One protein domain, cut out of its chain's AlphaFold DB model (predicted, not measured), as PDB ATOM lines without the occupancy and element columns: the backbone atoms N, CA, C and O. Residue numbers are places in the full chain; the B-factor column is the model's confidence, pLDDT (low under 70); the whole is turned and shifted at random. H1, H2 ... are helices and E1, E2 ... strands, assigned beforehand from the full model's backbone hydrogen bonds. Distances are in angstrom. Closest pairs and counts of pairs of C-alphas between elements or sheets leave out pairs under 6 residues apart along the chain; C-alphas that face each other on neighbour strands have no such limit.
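This is residues 62 to 76 and 90 to 125 of the 160 residues of the protein "E3 ubiquitin-protein ligase RNF13" of Dendrobium catenatum (UniProt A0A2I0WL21). Three parallel strands make a small sheet, and one helix, H1, packs slantwise over one face of it, while the other face is bare in the printed part. The stretch of residues 67 to 76 after E1 folds over the same face, beside H1. The printed part has 51 residues, in the order E1, E2, H1, E3; the sheet's order is E1 E2 E3, and the class is mixed, helices and strands, with under half of the residues in named elements. It is compact, with a radius of gyration of the C-alphas of 9.9 A and spans of 31 by 22 by 16 A.

Start at E1, residues 63 to 66, an edge strand, parallel to the inner strand E2, residues 92 to 97, at 31 degrees; look for N 65 and O 93, 2.8 A apart. On the other side of E2 is E3, residues 117 to 121, parallel to it at 25 degrees, with N 119 and O 94 at 2.8 A. H1, residues 103 to 112, is on the sheet at a height of 9.1 A, over E3 and only just over E2, where 3 of its C-alphas fall. On the local plane it stands at 39 degrees to E3, slantwise to the strands. The closest C-alphas of H1 and E3 are those of Val 107 and Ala 118, 6.3 A apart; those of H1 and E2 are Ala 110 and Val 94, 7.0 A. E2, H1 and E3 form a strand-helix-strand unit, two parallel neighbour strands with a helix between, and its crossover is right-handed; with H1 on one face, helix and sheet are two layers. In H1 every O i to N i+4 pair is within hydrogen-bond range.

Find C-alpha 63 at (185.381, 307.680, 224.260), where E1 begins its 10.1 A. E2 covers 16.8 A and H1 14.3 A, from C-alpha 103 at (202.659, 309.802, 212.530). E3 covers 13.0 A and ends at C-alpha 121, (194.593, 317.024, 214.907).

The two C-alphas farthest apart are those of Val 90 and Asp 125, 31.7 A. Residues 77 to 89 are not printed, and C-alphas 76 and 90 are 18.8 A apart across the cut, which lies in the link from E1 to E2. The links E2 to H1 and H1 to E3 are tight. The model's mean pLDDT over the printed part is 91.7, with residues 124 to 125 under 70.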
ATOM      1  N   GLY A  62     183.721 305.500 220.137       87.25
ATOM      2  CA  GLY A  62     184.560 305.394 221.323       87.25
ATOM      3  C   GLY A  62     184.590 306.673 222.151       87.25
ATOM      4  O   GLY A  62     184.162 307.743 221.719       87.25
ATOM      5  N   SER A  63     185.095 306.552 223.375       88.19
ATOM      6  CA  SER A  63     185.381 307.680 224.260       88.19
ATOM      7  C   SER A  63     186.685 308.358 223.846       88.19
ATOM      8  O   SER A  63     187.707 307.692 223.697       88.19
ATOM      9  N   LEU A  64     186.664 309.681 223.672       90.38
ATOM     10  CA  LEU A  64     187.846 310.457 223.301       90.38
ATOM     11  C   LEU A  64     188.623 310.898 224.549       90.38
ATOM     12  O   LEU A  64     188.061 311.530 225.444       90.38
ATOM     13  N   HIS A  65     189.917 310.593 224.591       92.56
ATOM     14  CA  HIS A  65     190.849 310.990 225.651       92.56
ATOM     15  C   HIS A  65     191.928 311.896 225.062       92.56
ATOM     16  O   HIS A  65     192.480 311.599 224.010       92.56
ATOM     17  N   ILE A  66     192.262 312.992 225.735       94.25
ATOM     18  CA  ILE A  66     193.353 313.875 225.301       94.25
ATOM     19  C   ILE A  66     194.692 313.239 225.700       94.25
ATOM     20  O   ILE A  66     194.844 312.786 226.839       94.25
ATOM     21  N   ALA A  67     195.650 313.186 224.773       95.44
ATOM     22  CA  ALA A  67     196.981 312.648 225.033       95.44
ATOM     23  C   ALA A  67     197.754 313.475 226.076       95.44
ATOM     24  O   ALA A  67     197.621 314.693 226.171       95.44
ATOM     25  N   ASN A  68     198.598 312.798 226.856       95.06
ATOM     26  CA  ASN A  68     199.542 313.426 227.776       95.06
ATOM     27  C   ASN A  68     200.857 312.622 227.781       95.06
ATOM     28  O   ASN A  68     200.859 311.524 228.338       95.06
ATOM     29  N   PRO A  69     201.963 313.117 227.203       96.25
ATOM     30  CA  PRO A  69     202.090 314.410 226.524       96.25
ATOM     31  C   PRO A  69     201.223 314.492 225.261       96.25
ATOM     32  O   PRO A  69     200.883 313.465 224.673       96.25
ATOM     33  N   LEU A  70     200.841 315.713 224.879       95.44
ATOM     34  CA  LEU A  70     199.870 315.955 223.809       95.44
ATOM     35  C   LEU A  70     200.385 315.486 222.438       95.44
ATOM     36  O   LEU A  70     199.604 315.006 221.617       95.44
ATOM     37  N   ASP A  71     201.703 315.528 222.237       95.69
ATOM     38  CA  ASP A  71     202.394 315.058 221.036       95.69
ATOM     39  C   ASP A  71     202.477 313.531 220.897       95.69
ATOM     40  O   ASP A  71     202.796 313.045 219.810       95.69
ATOM     41  N   ALA A  72     202.212 312.761 221.958       97.06
ATOM     42  CA  ALA A  72     202.409 311.310 222.008       97.06
ATOM     43  C   ALA A  72     203.783 310.828 221.486       97.06
ATOM     44  O   ALA A  72     203.909 309.711 220.976       97.06
ATOM     45  N   CYS A  73     204.834 311.645 221.598       97.44
ATOM     46  CA  CYS A  73     206.180 311.249 221.164       97.44
ATOM     47  C   CYS A  73     206.904 310.385 222.211       97.44
ATOM     48  O   CYS A  73     207.882 309.690 221.902       97.44
ATOM     49  N   SER A  74     206.379 310.363 223.437       96.75
ATOM     50  CA  SER A  74     206.791 309.492 224.538       96.75
ATOM     51  C   SER A  74     205.578 308.815 225.189       96.75
ATOM     52  O   SER A  74     204.437 309.140 224.867       96.75
ATOM     53  N   ALA A  75     205.826 307.839 226.069       96.19
ATOM     54  CA  ALA A  75     204.786 307.012 226.677       96.19
ATOM     55  C   ALA A  75     203.667 307.850 227.323       96.19
ATOM     56  O   ALA A  75     203.933 308.771 228.100       96.19
ATOM     57  N   LEU A  76     202.412 307.501 227.021       95.38
ATOM     58  CA  LEU A  76     201.253 308.246 227.502       95.38
ATOM     59  C   LEU A  76     201.021 308.025 228.997       95.38
ATOM     60  O   LEU A  76     200.956 306.902 229.500       95.38
ATOM     61  N   VAL A  90     184.095 300.232 226.529       78.00
ATOM     62  CA  VAL A  90     183.878 301.344 225.605       78.00
ATOM     63  C   VAL A  90     185.219 301.608 224.940       78.00
ATOM     64  O   VAL A  90     186.185 301.928 225.641       78.00
ATOM     65  N   ASP A  91     185.277 301.459 223.617       87.38
ATOM     66  CA  ASP A  91     186.494 301.718 222.861       87.38
ATOM     67  C   ASP A  91     187.025 303.113 223.198       87.38
ATOM     68  O   ASP A  91     186.290 304.075 223.445       87.38
ATOM     69  N   ARG A  92     188.339 303.211 223.297       91.00
ATOM     70  CA  ARG A  92     189.056 304.378 223.784       91.00
ATOM     71  C   ARG A  92     189.871 304.921 222.638       91.00
ATOM     72  O   ARG A  92     190.771 304.258 222.122       91.00
ATOM     73  N   PHE A  93     189.559 306.145 222.258       93.56
ATOM     74  CA  PHE A  93     190.278 306.881 221.236       93.56
ATOM     75  C   PHE A  93     191.144 307.936 221.910       93.56
ATOM     76  O   PHE A  93     190.767 308.478 222.951       93.56
ATOM     77  N   VAL A  94     192.299 308.233 221.328       95.38
ATOM     78  CA  VAL A  94     193.192 309.280 221.826       95.38
ATOM     79  C   VAL A  94     193.305 310.427 220.826       95.38
ATOM     80  O   VAL A  94     193.439 310.193 219.628       95.38
ATOM     81  N   LEU A  95     193.247 311.661 221.323       95.75
ATOM     82  CA  LEU A  95     193.471 312.888 220.564       95.75
ATOM     83  C   LEU A  95     194.919 313.356 220.757       95.75
ATOM     84  O   LEU A  95     195.338 313.578 221.893       95.75
ATOM     85  N   ILE A  96     195.661 313.499 219.661       96.19
ATOM     86  CA  ILE A  96     197.103 313.790 219.636       96.19
ATOM     87  C   ILE A  96     197.351 315.017 218.751       96.19
ATOM     88  O   ILE A  96     196.785 315.101 217.663       96.19
ATOM     89  N   GLU A  97     198.213 315.943 219.167       95.19
ATOM     90  CA  GLU A  97     198.597 317.085 218.319       95.19
ATOM     91  C   GLU A  97     199.584 316.678 217.212       95.19
ATOM     92  O   GLU A  97     200.396 315.746 217.347       95.19
ATOM     93  N   ARG A  98     199.536 317.391 216.089       93.25
ATOM     94  CA  ARG A  98     200.489 317.238 214.988       93.25
ATOM     95  C   ARG A  98     201.898 317.712 215.397       93.25
ATOM     96  O   ARG A  98     202.091 318.505 216.303       93.25
ATOM     97  N   GLY A  99     202.919 317.212 214.694       91.38
ATOM     98  CA  GLY A  99     204.305 317.679 214.833       91.38
ATOM     99  C   GLY A  99     205.142 316.883 215.837       91.38
ATOM    100  O   GLY A  99     204.721 315.828 216.302       91.38
ATOM    101  N   HIS A 100     206.346 317.382 216.134       93.94
ATOM    102  CA  HIS A 100     207.366 316.816 217.040       93.94
ATOM    103  C   HIS A 100     207.963 315.449 216.644       93.94
ATOM    104  O   HIS A 100     209.182 315.292 216.628       93.94
ATOM    105  N   CYS A 101     207.144 314.470 216.265       94.81
ATOM    106  CA  CYS A 101     207.569 313.161 215.771       94.81
ATOM    107  C   CYS A 101     206.643 312.657 214.651       94.81
ATOM    108  O   CYS A 101     205.616 313.264 214.338       94.81
ATOM    109  N   SER A 102     207.023 311.554 214.005       91.94
ATOM    110  CA  SER A 102     206.294 310.985 212.871       91.94
ATOM    111  C   SER A 102     204.933 310.394 213.263       91.94
ATOM    112  O   SER A 102     204.717 309.962 214.396       91.94
ATOM    113  N   PHE A 103     204.002 310.344 212.303       90.81
ATOM    114  CA  PHE A 103     202.659 309.802 212.530       90.81
ATOM    115  C   PHE A 103     202.676 308.332 212.972       90.81
ATOM    116  O   PHE A 103     201.911 307.953 213.856       90.81
ATOM    117  N   ASP A 104     203.572 307.512 212.418       92.31
ATOM    118  CA  ASP A 104     203.708 306.106 212.807       92.31
ATOM    119  C   ASP A 104     204.168 305.959 214.264       92.31
ATOM    120  O   ASP A 104     203.665 305.095 214.986       92.31
ATOM    121  N   ARG A 105     205.064 306.842 214.733       94.50
ATOM    122  CA  ARG A 105     205.527 306.848 216.122       94.50
ATOM    123  C   ARG A 105     204.386 307.184 217.077       94.50
ATOM    124  O   ARG A 105     204.222 306.475 218.067       94.50
ATOM    125  N   LYS A 106     203.587 308.205 216.756       96.00
ATOM    126  CA  LYS A 106     202.404 308.609 217.540       96.00
ATOM    127  C   LYS A 106     201.397 307.465 217.665       96.00
ATOM    128  O   LYS A 106     200.966 307.133 218.767       96.00
ATOM    129  N   VAL A 107     201.066 306.821 216.541       94.38
ATOM    130  CA  VAL A 107     200.121 305.692 216.517       94.38
ATOM    131  C   VAL A 107     200.664 304.496 217.297       94.38
ATOM    132  O   VAL A 107     199.920 303.897 218.069       94.38
ATOM    133  N   ARG A 108     201.963 304.190 217.187       94.56
ATOM    134  CA  ARG A 108     202.584 303.112 217.969       94.56
ATOM    135  C   ARG A 108     202.501 303.367 219.473       94.56
ATOM    136  O   ARG A 108     202.117 302.470 220.213       94.56
ATOM    137  N   VAL A 109     202.803 304.587 219.918       96.25
ATOM    138  CA  VAL A 109     202.695 304.974 221.334       96.25
ATOM    139  C   VAL A 109     201.247 304.864 221.834       96.25
ATOM    140  O   VAL A 109     201.013 304.389 222.945       96.25
ATOM    141  N   ALA A 110     200.264 305.249 221.017       94.81
ATOM    142  CA  ALA A 110     198.846 305.099 221.351       94.81
ATOM    143  C   ALA A 110     198.423 303.624 221.488       94.81
ATOM    144  O   ALA A 110     197.716 303.269 222.433       94.81
ATOM    145  N   GLN A 111     198.889 302.764 220.579       93.88
ATOM    146  CA  GLN A 111     198.644 301.321 220.624       93.88
ATOM    147  C   GLN A 111     199.279 300.676 221.860       93.88
ATOM    148  O   GLN A 111     198.619 299.909 222.557       93.88
ATOM    149  N   GLU A 112     200.533 301.022 222.174       93.75
ATOM    150  CA  GLU A 112     201.238 300.566 223.383       93.75
ATOM    151  C   GLU A 112     200.510 300.998 224.669       93.75
ATOM    152  O   GLU A 112     200.526 300.277 225.665       93.75
ATOM    153  N   ALA A 113     199.820 302.144 224.637       92.69
ATOM    154  CA  ALA A 113     198.982 302.635 225.729       92.69
ATOM    155  C   ALA A 113     197.566 302.014 225.772       92.69
ATOM    156  O   ALA A 113     196.788 302.337 226.672       92.69
ATOM    157  N   GLY A 114     197.225 301.121 224.836       91.62
ATOM    158  CA  GLY A 114     195.965 300.371 224.820       91.62
ATOM    159  C   GLY A 114     194.765 301.110 224.216       91.62
ATOM    160  O   GLY A 114     193.627 300.704 224.461       91.62
ATOM    161  N   PHE A 115     194.989 302.181 223.450       92.31
ATOM    162  CA  PHE A 115     193.925 302.859 222.699       92.31
ATOM    163  C   PHE A 115     193.587 302.108 221.403       92.31
ATOM    164  O   PHE A 115     194.470 301.569 220.736       92.31
ATOM    165  N   GLN A 116     192.304 302.099 221.032       90.69
ATOM    166  CA  GLN A 116     191.791 301.421 219.832       90.69
ATOM    167  C   GLN A 116     191.892 302.301 218.578       90.69
ATOM    168  O   GLN A 116     192.011 301.779 217.473       90.69
ATOM    169  N   ALA A 117     191.884 303.628 218.741       92.00
ATOM    170  CA  ALA A 117     192.092 304.571 217.647       92.00
ATOM    171  C   ALA A 117     192.867 305.811 218.106       92.00
ATOM    172  O   ALA A 117     192.834 306.192 219.278       92.00
ATOM    173  N   ALA A 118     193.541 306.460 217.159       94.19
ATOM    174  CA  ALA A 118     194.244 307.718 217.364       94.19
ATOM    175  C   ALA A 118     193.753 308.750 216.344       94.19
ATOM    176  O   ALA A 118     193.762 308.489 215.142       94.19
ATOM    177  N   ILE A 119     193.344 309.916 216.833       94.88
ATOM    178  CA  ILE A 119     192.950 311.075 216.034       94.88
ATOM    179  C   ILE A 119     194.066 312.102 216.175       94.88
ATOM    180  O   ILE A 119     194.353 312.558 217.282       94.88
ATOM    181  N   ILE A 120     194.715 312.445 215.066       94.69
ATOM    182  CA  ILE A 120     195.810 313.414 215.054       94.69
ATOM    183  C   ILE A 120     195.264 314.713 214.483       94.69
ATOM    184  O   ILE A 120     194.941 314.766 213.297       94.69
ATOM    185  N   PHE A 121     195.117 315.729 215.329       92.12
ATOM    186  CA  PHE A 121     194.593 317.024 214.907       92.12
ATOM    187  C   PHE A 121     195.734 317.968 214.541       92.12
ATOM    188  O   PHE A 121     196.824 317.906 215.111       92.12
ATOM    189  N   ASP A 122     195.473 318.827 213.563       86.62
ATOM    190  CA  ASP A 122     196.349 319.946 213.247       86.62
ATOM    191  C   ASP A 122     195.958 321.115 214.153       86.62
ATOM    192  O   ASP A 122     194.812 321.563 214.124       86.62
ATOM    193  N   ASP A 123     196.880 321.547 215.006       78.88
ATOM    194  CA  ASP A 123     196.717 322.673 215.931       78.88
ATOM    195  C   ASP A 123     197.118 324.011 215.292       78.88
ATOM    196  O   ASP A 123     196.957 325.074 215.892       78.88
ATOM    197  N   GLN A 124     197.636 323.974 214.064       65.75
ATOM    198  CA  GLN A 124     197.972 325.172 213.323       65.75
ATOM    199  C   GLN A 124     196.706 325.743 212.678       65.75
ATOM    200  O   GLN A 124     196.167 325.172 211.730       65.75
ATOM    201  N   ASP A 125     196.285 326.928 213.132       58.31
ATOM    202  CA  ASP A 125     195.323 327.802 212.441       58.31
ATOM    203  C   ASP A 125     195.944 328.378 211.152       58.31
ATOM    204  O   ASP A 125     196.021 329.587 210.918       58.31
TER     205      ASP A 125